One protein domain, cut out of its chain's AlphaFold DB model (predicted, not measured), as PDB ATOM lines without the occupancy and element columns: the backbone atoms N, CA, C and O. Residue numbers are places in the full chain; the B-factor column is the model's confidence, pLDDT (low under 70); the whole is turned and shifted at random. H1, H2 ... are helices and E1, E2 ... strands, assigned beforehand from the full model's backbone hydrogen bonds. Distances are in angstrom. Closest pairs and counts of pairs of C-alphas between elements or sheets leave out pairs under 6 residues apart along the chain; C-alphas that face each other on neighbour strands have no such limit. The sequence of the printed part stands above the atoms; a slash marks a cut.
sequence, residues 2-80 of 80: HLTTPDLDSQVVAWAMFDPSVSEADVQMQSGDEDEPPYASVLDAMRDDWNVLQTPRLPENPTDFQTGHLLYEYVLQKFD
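Overview. This is residues 2 to 80 of the 80 residues of an uncharacterized protein of Chloroflexi bacterium (UniProt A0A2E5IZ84). The model has little regular structure: a small two-stranded hairpin, E2 and E3, has the short helix H1 near it, and long loops make most of the rest, with residues 21 to 26 and 61 to 67 sticking out. The 79 printed residues hold E1, H1, E2 and E3 in chain order, a mixed class with just 17 residues in named elements. The antiparallel sheet has the order E2 - E3. The whole is only just loose, close to compact, with a radius of gyration of the C-alphas of 14.1 A and spans of 42 by 33 by 22 A.

Along the chain. E2, residues 51 to 54, is 10.4 A long, and E3, residues 74 to 77, 10.0 A, ending at C-alpha 77 (244.888, 360.174, 320.544). H1, residues 42 to 47, is 8.8 A long. E1, residues 12 to 14, is 5.8 A long and begins at C-alpha 12 (258.098, 350.846, 320.722).

Arrangement. E2 and E3 form an antiparallel hairpin at 160 degrees, with N 53 and O 75 within hydrogen-bond range at 2.9 A. The closest C-alphas of H1 and E2, Met 46 and Val 52, are 7.0 A apart. In H1 every O i to N i+4 pair is within hydrogen-bond range. E1 pairs with no named strand and is apart from E2 and E3.

Size, cuts and confidence. The C-alphas farthest apart, Thr 63 and Asp 80, are 43.4 A apart. The printed part has no cut. The links E1 to H1 and E2 to E3 are long, with 27 and 19 residues. Residues 60 to 69 have pLDDT under 70.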
ATOM      1  N   HIS A   2     257.725 356.233 319.283       94.81
ATOM      2  CA  HIS A   2     258.722 355.931 318.253       94.81
ATOM      3  C   HIS A   2     258.921 354.424 318.148       94.81
ATOM      4  O   HIS A   2     259.032 353.750 319.175       94.81
ATOM      5  N   LEU A   3     258.978 353.912 316.921       94.94
ATOM      6  CA  LEU A   3     259.146 352.487 316.639       94.94
ATOM      7  C   LEU A   3     260.545 352.168 316.100       94.94
ATOM      8  O   LEU A   3     261.262 353.052 315.633       94.94
ATOM      9  N   THR A   4     260.928 350.891 316.129       93.31
ATOM     10  CA  THR A   4     262.204 350.422 315.549       93.31
ATOM     11  C   THR A   4     262.183 350.437 314.013       93.31
ATOM     12  O   THR A   4     263.199 350.701 313.371       93.31
ATOM     13  N   THR A   5     261.023 350.157 313.414       92.31
ATOM     14  CA  THR A   5     260.755 350.147 311.964       92.31
ATOM     15  C   THR A   5     259.422 350.868 311.696       92.31
ATOM     16  O   THR A   5     258.675 351.116 312.642       92.31
ATOM     17  N   PRO A   6     259.072 351.229 310.445       91.81
ATOM     18  CA  PRO A   6     257.786 351.872 310.156       91.81
ATOM     19  C   PRO A   6     256.588 350.900 310.163       91.81
ATOM     20  O   PRO A   6     255.485 351.299 309.784       91.81
ATOM     21  N   ASP A   7     256.793 349.635 310.529       96.31
ATOM     22  CA  ASP A   7     255.727 348.638 310.594       96.31
ATOM     23  C   ASP A   7     254.887 348.856 311.861       96.31
ATOM     24  O   ASP A   7     255.417 349.175 312.922       96.31
ATOM     25  N   LEU A   8     253.564 348.703 311.768       96.38
ATOM     26  CA  LEU A   8     252.657 349.038 312.878       96.38
ATOM     27  C   LEU A   8     252.798 348.105 314.091       96.38
ATOM     28  O   LEU A   8     252.461 348.500 315.205       96.38
ATOM     29  N   ASP A   9     253.273 346.880 313.877       97.62
ATOM     30  CA  ASP A   9     253.558 345.872 314.904       97.62
ATOM     31  C   ASP A   9     255.000 345.945 315.434       97.62
ATOM     32  O   ASP A   9     255.392 345.145 316.284       97.62
ATOM     33  N   SER A  10     255.790 346.908 314.952       97.25
ATOM     34  CA  SER A  10     257.161 347.122 315.394       97.25
ATOM     35  C   SER A  10     257.219 347.566 316.855       97.25
ATOM     36  O   SER A  10     256.332 348.261 317.355       97.25
ATOM     37  N   GLN A  11     258.296 347.171 317.532       96.69
ATOM     38  CA  GLN A  11     258.516 347.472 318.942       96.69
ATOM     39  C   GLN A  11     258.645 348.983 319.173       96.69
ATOM     40  O   GLN A  11     259.429 349.656 318.485       96.69
ATOM     41  N   VAL A  12     257.936 349.485 320.189       96.69
ATOM     42  CA  VAL A  12     258.098 350.846 320.722       96.69
ATOM     43  C   VAL A  12     259.444 350.969 321.442       96.69
ATOM     44  O   VAL A  12     259.746 350.198 322.349       96.69
ATOM     45  N   VAL A  13     260.255 351.948 321.037       94.19
ATOM     46  CA  VAL A  13     261.599 352.204 321.601       94.19
ATOM     47  C   VAL A  13     261.673 353.473 322.443       94.19
ATOM     48  O   VAL A  13     262.611 353.649 323.212       94.19
ATOM     49  N   ALA A  14     260.702 354.368 322.283       94.25
ATOM     50  CA  ALA A  14     260.543 355.560 323.101       94.25
ATOM     51  C   ALA A  14     259.095 356.047 323.018       94.25
ATOM     52  O   ALA A  14     258.430 355.924 321.980       94.25
ATOM     53  N   TRP A  15     258.600 356.636 324.094       95.81
ATOM     54  CA  TRP A  15     257.237 357.132 324.174       95.81
ATOM     55  C   TRP A  15     257.159 358.286 325.165       95.81
ATOM     56  O   TRP A  15     258.004 358.410 326.035       95.81
ATOM     57  N   ALA A  16     256.155 359.130 324.988       95.25
ATOM     58  CA  ALA A  16     255.792 360.189 325.913       95.25
ATOM     59  C   ALA A  16     254.263 360.214 325.993       95.25
ATOM     60  O   ALA A  16     253.598 359.824 325.021       95.25
ATOM     61  N   MET A  17     253.709 360.670 327.113       93.62
ATOM     62  CA  MET A  17     252.267 360.777 327.308       93.62
ATOM     63  C   MET A  17     251.924 362.144 327.879       93.62
ATOM     64  O   MET A  17     252.533 362.613 328.835       93.62
ATOM     65  N   PHE A  18     250.919 362.765 327.271       92.94
ATOM     66  CA  PHE A  18     250.349 364.007 327.751       92.94
ATOM     67  C   PHE A  18     248.939 363.738 328.266       92.94
ATOM     68  O   PHE A  18     248.079 363.298 327.498       92.94
ATOM     69  N   ASP A  19     248.715 364.009 329.548       92.12
ATOM     70  CA  ASP A  19     247.394 363.954 330.165       92.12
ATOM     71  C   ASP A  19     246.877 365.391 330.358       92.12
ATOM     72  O   ASP A  19     247.463 366.157 331.128       92.12
ATOM     73  N   PRO A  20     245.800 365.804 329.664       89.56
ATOM     74  CA  PRO A  20     245.247 367.148 329.810       89.56
ATOM     75  C   PRO A  20     244.487 367.360 331.132       89.56
ATOM     76  O   PRO A  20     244.064 368.484 331.398       89.56
ATOM     77  N   SER A  21     244.253 366.312 331.928       90.94
ATOM     78  CA  SER A  21     243.491 366.391 333.181       90.94
ATOM     79  C   SER A  21     244.337 366.748 334.409       90.94
ATOM     80  O   SER A  21     243.779 367.188 335.420       90.94
ATOM     81  N   VAL A  22     245.664 366.586 334.336       91.12
ATOM     82  CA  VAL A  22     246.582 366.931 335.435       91.12
ATOM     83  C   VAL A  22     246.861 368.437 335.495       91.12
ATOM     84  O   VAL A  22     246.648 369.171 334.528       91.12
ATOM     85  N   SER A  23     247.318 368.924 336.652       92.00
ATOM     86  CA  SER A  23     247.588 370.351 336.863       92.00
ATOM     87  C   SER A  23     248.764 370.832 336.011       92.00
ATOM     88  O   SER A  23     249.722 370.098 335.796       92.00
ATOM     89  N   GLU A  24     248.771 372.113 335.628       86.94
ATOM     90  CA  GLU A  24     249.936 372.749 334.984       86.94
ATOM     91  C   GLU A  24     251.206 372.700 335.854       86.94
ATOM     92  O   GLU A  24     252.316 372.833 335.344       86.94
ATOM     93  N   ALA A  25     251.050 372.540 337.172       89.81
ATOM     94  CA  ALA A  25     252.164 372.396 338.105       89.81
ATOM     95  C   ALA A  25     252.745 370.970 338.150       89.81
ATOM     96  O   ALA A  25     253.838 370.790 338.692       89.81
ATOM     97  N   ASP A  26     252.027 369.976 337.617       92.06
ATOM     98  CA  ASP A  26     252.465 368.583 337.593       92.06
ATOM     99  C   ASP A  26     253.371 368.326 336.381       92.06
ATOM    100  O   ASP A  26     253.179 368.865 335.287       92.06
ATOM    101  N   VAL A  27     254.391 367.489 336.573       89.69
ATOM    102  CA  VAL A  27     255.322 367.119 335.500       89.69
ATOM    103  C   VAL A  27     254.665 366.064 334.609       89.69
ATOM    104  O   VAL A  27     254.260 365.008 335.085       89.69
ATOM    105  N   GLN A  28     254.576 366.356 333.311       92.75
ATOM    106  CA  GLN A  28     254.080 365.430 332.288       92.75
ATOM    107  C   GLN A  28     255.115 364.342 331.994       92.75
ATOM    108  O   GLN A  28     256.310 364.635 331.960       92.75
ATOM    109  N   MET A  29     254.662 363.128 331.687       93.12
ATOM    110  CA  MET A  29     255.545 362.003 331.370       93.12
ATOM    111  C   MET A  29     256.337 362.266 330.074       93.12
ATOM    112  O   MET A  29     255.762 362.536 329.014       93.12
ATOM    113  N   GLN A  30     257.666 362.211 330.169       92.81
ATOM    114  CA  GLN A  30     258.607 362.406 329.067       92.81
ATOM    115  C   GLN A  30     259.303 361.096 328.690       92.81
ATOM    116  O   GLN A  30     259.463 360.191 329.504       92.81
ATOM    117  N   SER A  31     259.803 361.017 327.455       90.31
ATOM    118  CA  SER A  31     260.616 359.885 327.002       90.31
ATOM    119  C   SER A  31     261.781 359.595 327.950       90.31
ATOM    120  O   SER A  31     262.654 360.441 328.137       90.31
ATOM    121  N   GLY A  32     261.818 358.372 328.486       90.50
ATOM    122  CA  GLY A  32     262.849 357.906 329.419       90.50
ATOM    123  C   GLY A  32     262.463 357.978 330.900       90.50
ATOM    124  O   GLY A  32     263.224 357.473 331.721       90.50
ATOM    125  N   ASP A  33     261.303 358.547 331.247       92.62
ATOM    126  CA  ASP A  33     260.784 358.495 332.623       92.62
ATOM    127  C   ASP A  33     260.327 357.075 333.016       92.62
ATOM    128  O   ASP A  33     260.351 356.718 334.194       92.62
ATOM    129  N   GLU A  34     259.943 356.255 332.031       92.44
ATOM    130  CA  GLU A  34     259.526 354.862 332.203       92.44
ATOM    131  C   GLU A  34     260.016 353.990 331.033       92.44
ATOM    132  O   GLU A  34     259.931 354.380 329.864       92.44
ATOM    133  N   ASP A  35     260.539 352.804 331.361       92.19
ATOM    134  CA  ASP A  35     261.109 351.865 330.385       92.19
ATOM    135  C   ASP A  35     260.029 351.109 329.592       92.19
ATOM    136  O   ASP A  35     260.223 350.806 328.414       92.19
ATOM    137  N   GLU A  36     258.893 350.799 330.225       94.62
ATOM    138  CA  GLU A  36     257.826 349.991 329.630       94.62
ATOM    139  C   GLU A  36     256.736 350.892 329.026       94.62
ATOM    140  O   GLU A  36     256.127 351.681 329.748       94.62
ATOM    141  N   PRO A  37     256.457 350.804 327.715       94.88
ATOM    142  CA  PRO A  37     255.382 351.567 327.097       94.88
ATOM    143  C   PRO A  37     253.997 351.001 327.452       94.88
ATOM    144  O   PRO A  37     253.849 349.795 327.642       94.88
ATOM    145  N   PRO A  38     252.929 351.821 327.421       94.25
ATOM    146  CA  PRO A  38     251.563 351.355 327.689       94.25
ATOM    147  C   PRO A  38     251.059 350.327 326.660       94.25
ATOM    148  O   PRO A  38     250.142 349.561 326.947       94.25
ATOM    149  N   TYR A  39     251.668 350.295 325.469       96.94
ATOM    150  CA  TYR A  39     251.443 349.280 324.443       96.94
ATOM    151  C   TYR A  39     252.779 348.880 323.813       96.94
ATOM    152  O   TYR A  39     253.607 349.740 323.509       96.94
ATOM    153  N   ALA A  40     252.961 347.583 323.551       96.94
ATOM    154  CA  ALA A  40     254.177 347.048 322.934       96.94
ATOM    155  C   ALA A  40     254.365 347.500 321.471       96.94
ATOM    156  O   ALA A  40     255.493 347.566 320.976       96.94
ATOM    157  N   SER A  41     253.259 347.815 320.787       97.88
ATOM    158  CA  SER A  41     253.222 348.288 319.405       97.88
ATOM    159  C   SER A  41     252.099 349.306 319.183       97.88
ATOM    160  O   SER A  41     251.126 349.372 319.941       97.88
ATOM    161  N   VAL A  42     252.193 350.075 318.096       97.50
ATOM    162  CA  VAL A  42     251.108 350.974 317.668       97.50
ATOM    163  C   VAL A  42     249.867 350.177 317.260       97.50
ATOM    164  O   VAL A  42     248.747 350.616 317.518       97.50
ATOM    165  N   LEU A  43     250.043 348.987 316.678       98.12
ATOM    166  CA  LEU A  43     248.941 348.086 316.348       98.12
ATOM    167  C   LEU A  43     248.140 347.671 317.591       98.12
ATOM    168  O   LEU A  43     246.916 347.580 317.517       98.12
ATOM    169  N   ASP A  44     248.800 347.437 318.726       98.38
ATOM    170  CA  ASP A  44     248.107 347.098 319.973       98.38
ATOM    171  C   ASP A  44     247.311 348.281 320.526       98.38
ATOM    172  O   ASP A  44     246.175 348.096 320.954       98.38
ATOM    173  N   ALA A  45     247.835 349.504 320.412       97.62
ATOM    174  CA  ALA A  45     247.070 350.701 320.753       97.62
ATOM    175  C   ALA A  45     245.849 350.884 319.831       97.62
ATOM    176  O   ALA A  45     244.754 351.182 320.302       97.62
ATOM    177  N   MET A  46     245.993 350.639 318.523       96.88
ATOM    178  CA  MET A  46     244.865 350.685 317.577       96.88
ATOM    179  C   MET A  46     243.767 349.673 317.922       96.88
ATOM    180  O   MET A  46     242.590 349.948 317.706       96.88
ATOM    181  N   ARG A  47     244.138 348.495 318.444       97.44
ATOM    182  CA  ARG A  47     243.175 347.484 318.913       97.44
ATOM    183  C   ARG A  47     242.425 347.919 320.170       97.44
ATOM    184  O   ARG A  47     241.346 347.389 320.409       97.44
ATOM    185  N   ASP A  48     242.979 348.858 320.933       97.06
ATOM    186  CA  ASP A  48     242.352 349.490 322.100       97.06
ATOM    187  C   ASP A  48     241.748 350.873 321.767       97.06
ATOM    188  O   ASP A  48     241.757 351.804 322.581       97.06
ATOM    189  N   ASP A  49     241.249 351.010 320.536       96.00
ATOM    190  CA  ASP A  49     240.484 352.156 320.031       96.00
ATOM    191  C   ASP A  49     241.236 353.504 320.022       96.00
ATOM    192  O   ASP A  49     240.628 354.578 319.985       96.00
ATOM    193  N   TRP A  50     242.572 353.482 320.006       97.06
ATOM    194  CA  TRP A  50     243.353 354.701 319.790       97.06
ATOM    195  C   TRP A  50     243.316 355.137 318.325       97.06
ATOM    196  O   TRP A  50     243.533 354.347 317.402       97.06
ATOM    197  N   ASN A  51     243.127 356.438 318.106       96.81
ATOM    198  CA  ASN A  51     243.301 357.051 316.795       96.81
ATOM    199  C   ASN A  51     244.783 357.340 316.577       96.81
ATOM    200  O   ASN A  51     245.439 357.916 317.443       96.81
ATOM    201  N   VAL A  52     245.310 356.948 315.417       96.56
ATOM    202  CA  VAL A  52     246.750 356.973 315.138       96.56
ATOM    203  C   VAL A  52     247.048 357.786 313.888       96.56
ATOM    204  O   VAL A  52     246.430 357.585 312.842       96.56
ATOM    205  N   LEU A  53     248.053 358.655 313.984       95.62
ATOM    206  CA  LEU A  53     248.616 359.400 312.866       95.62
ATOM    207  C   LEU A  53     250.131 359.187 312.801       95.62
ATOM    208  O   LEU A  53     250.851 359.477 313.754       95.62
ATOM    209  N   GLN A  54     250.623 358.699 311.662       94.12
ATOM    210  CA  GLN A  54     252.059 358.628 311.394       94.12
ATOM    211  C   GLN A  54     252.574 360.010 310.987       94.12
ATOM    212  O   GLN A  54     252.014 360.634 310.077       94.12
ATOM    213  N   THR A  55     253.643 360.487 311.626       91.50
ATOM    214  CA  THR A  55     254.242 361.776 311.271       91.50
ATOM    215  C   THR A  55     255.263 361.604 310.138       91.50
ATOM    216  O   THR A  55     255.924 360.565 310.016       91.50
ATOM    217  N   PRO A  56     255.388 362.596 309.237       84.75
ATOM    218  CA  PRO A  56     256.419 362.564 308.214       84.75
ATOM    219  C   PRO A  56     257.800 362.679 308.862       84.75
ATOM    220  O   PRO A  56     258.016 363.487 309.762       84.75
ATOM    221  N   ARG A  57     258.769 361.912 308.354       79.00
ATOM    222  CA  ARG A  57     260.164 362.075 308.773       79.00
ATOM    223  C   ARG A  57     260.694 363.429 308.308       79.00
ATOM    224  O   ARG A  57     260.520 363.796 307.143       79.00
ATOM    225  N   LEU A  58     261.371 364.139 309.207       72.88
ATOM    226  CA  LEU A  58     262.121 365.338 308.852       72.88
ATOM    227  C   LEU A  58     263.294 364.963 307.926       72.88
ATOM    228  O   LEU A  58     263.901 363.906 308.116       72.88
ATOM    229  N   PRO A  59     263.628 365.799 306.927       71.81
ATOM    230  CA  PRO A  59     264.826 365.601 306.121       71.81
ATOM    231  C   PRO A  59     266.070 365.649 307.013       71.81
ATOM    232  O   PRO A  59     266.243 366.591 307.785       71.81
ATOM    233  N   GLU A  60     266.945 364.653 306.895       69.25
ATOM    234  CA  GLU A  60     268.202 364.636 307.641       69.25
ATOM    235  C   GLU A  60     269.139 365.727 307.100       69.25
ATOM    236  O   GLU A  60     269.510 365.715 305.923       69.25
ATOM    237  N   ASN A  61     269.526 366.683 307.953       67.56
ATOM    238  CA  ASN A  61     270.595 367.627 307.633       67.56
ATOM    239  C   ASN A  61     271.944 366.982 307.985       67.56
ATOM    240  O   ASN A  61     272.188 366.695 309.157       67.56
ATOM    241  N   PRO A  62     272.860 366.799 307.018       60.66
ATOM    242  CA  PRO A  62     274.104 366.060 307.229       60.66
ATOM    243  C   PRO A  62     275.147 366.770 308.118       60.66
ATOM    244  O   PRO A  62     276.295 366.344 308.199       60.66
ATOM    245  N   THR A  63     274.797 367.875 308.769       65.94
ATOM    246  CA  THR A  63     275.689 368.632 309.661       65.94
ATOM    247  C   THR A  63     275.354 368.480 311.147       65.94
ATOM    248  O   THR A  63     276.194 368.837 311.966       65.94
ATOM    249  N   ASP A  64     274.204 367.892 311.503       58.56
ATOM    250  CA  ASP A  64     273.701 367.791 312.892       58.56
ATOM    251  C   ASP A  64     273.851 366.385 313.520       58.56
ATOM    252  O   ASP A  64     273.150 366.014 314.460       58.56
ATOM    253  N   PHE A  65     274.804 365.575 313.048       55.84
ATOM    254  CA  PHE A  65     274.978 364.164 313.440       55.84
ATOM    255  C   PHE A  65     275.438 363.891 314.893       55.84
ATOM    256  O   PHE A  65     275.923 362.796 315.176       55.84
ATOM    257  N   GLN A  66     275.328 364.831 315.835       57.66
ATOM    258  CA  GLN A  66     275.779 364.582 317.215       57.66
ATOM    259  C   GLN A  66     274.772 363.775 318.053       57.66
ATOM    260  O   GLN A  66     275.176 363.104 318.999       57.66
ATOM    261  N   THR A  67     273.500 363.738 317.654       57.47
ATOM    262  CA  THR A  67     272.460 362.885 318.252       57.47
ATOM    263  C   THR A  67     271.456 362.533 317.163       57.47
ATOM    264  O   THR A  67     270.784 363.417 316.643       57.47
ATOM    265  N   GLY A  68     271.391 361.260 316.766       59.81
ATOM    266  CA  GLY A  68     270.432 360.802 315.759       59.81
ATOM    267  C   GLY A  68     268.994 361.093 316.189       59.81
ATOM    268  O   GLY A  68     268.657 360.977 317.366       59.81
ATOM    269  N   HIS A  69     268.144 361.483 315.241       66.94
ATOM    270  CA  HIS A  69     266.718 361.656 315.504       66.94
ATOM    271  C   HIS A  69     266.056 360.291 315.704       66.94
ATOM    272  O   HIS A  69     266.336 359.345 314.965       66.94
ATOM    273  N   LEU A  70     265.145 360.193 316.678       74.00
ATOM    274  CA  LEU A  70     264.273 359.028 316.786       74.00
ATOM    275  C   LEU A  70     263.375 358.974 315.547       74.00
ATOM    276  O   LEU A  70     262.672 359.932 315.221       74.00
ATOM    277  N   LEU A  71     263.435 357.854 314.833       83.94
ATOM    278  CA  LEU A  71     262.694 357.649 313.594       83.94
ATOM    279  C   LEU A  71     261.289 357.099 313.882       83.94
ATOM    280  O   LEU A  71     260.963 356.731 315.007       83.94
ATOM    281  N   TYR A  72     260.465 357.058 312.832       91.69
ATOM    282  CA  TYR A  72     259.161 356.381 312.811       91.69
ATOM    283  C   TYR A  72     258.238 356.808 313.960       91.69
ATOM    284  O   TYR A  72     257.831 356.003 314.794       91.69
ATOM    285  N   GLU A  73     257.945 358.104 314.011       94.19
ATOM    286  CA  GLU A  73     257.066 358.679 315.018       94.19
ATOM    287  C   GLU A  73     255.583 358.512 314.650       94.19
ATOM    288  O   GLU A  73     255.155 358.684 313.502       94.19
ATOM    289  N   TYR A  74     254.799 358.194 315.676       96.00
ATOM    290  CA  TYR A  74     253.349 358.094 315.640       96.00
ATOM    291  C   TYR A  74     252.754 358.919 316.780       96.00
ATOM    292  O   TYR A  74     253.168 358.793 317.941       96.00
ATOM    293  N   VAL A  75     251.752 359.726 316.443       95.94
ATOM    294  CA  VAL A  75     250.905 360.462 317.384       95.94
ATOM    295  C   VAL A  75     249.632 359.656 317.595       95.94
ATOM    296  O   VAL A  75     248.986 359.241 316.631       95.94
ATOM    297  N   LEU A  76     249.302 359.407 318.858       96.69
ATOM    298  CA  LEU A  76     248.144 358.624 319.260       96.69
ATOM    299  C   LEU A  76     247.215 359.514 320.085       96.69
ATOM    300  O   LEU A  76     247.677 360.242 320.962       96.69
ATOM    301  N   GLN A  77     245.916 359.442 319.811       95.62
ATOM    302  CA  GLN A  77     244.888 360.174 320.544       95.62
ATOM    303  C   GLN A  77     243.714 359.252 320.875       95.62
ATOM    304  O   GLN A  77     243.153 358.597 319.994       95.62
ATOM    305  N   LYS A  78     243.321 359.236 322.148       92.06
ATOM    306  CA  LYS A  78     242.089 358.600 322.613       92.06
ATOM    307  C   LYS A  78     241.020 359.678 322.793       92.06
ATOM    308  O   LYS A  78     241.325 360.772 323.262       92.06
ATOM    309  N   PHE A  79     239.805 359.392 322.339       85.06
ATOM    310  CA  PHE A  79     238.637 360.234 322.589       85.06
ATOM    311  C   PHE A  79     237.782 359.537 323.644       85.06
ATOM    312  O   PHE A  79     237.553 358.334 323.519       85.06
ATOM    313  N   ASP A  80     237.347 360.289 324.653       72.31
ATOM    314  CA  ASP A  80     236.363 359.845 325.648       72.31
ATOM    315  C   ASP A  80     234.923 359.939 325.117       72.31
ATOM    316  O   ASP A  80     234.637 360.860 324.308       72.31
TER     317      ASP A  80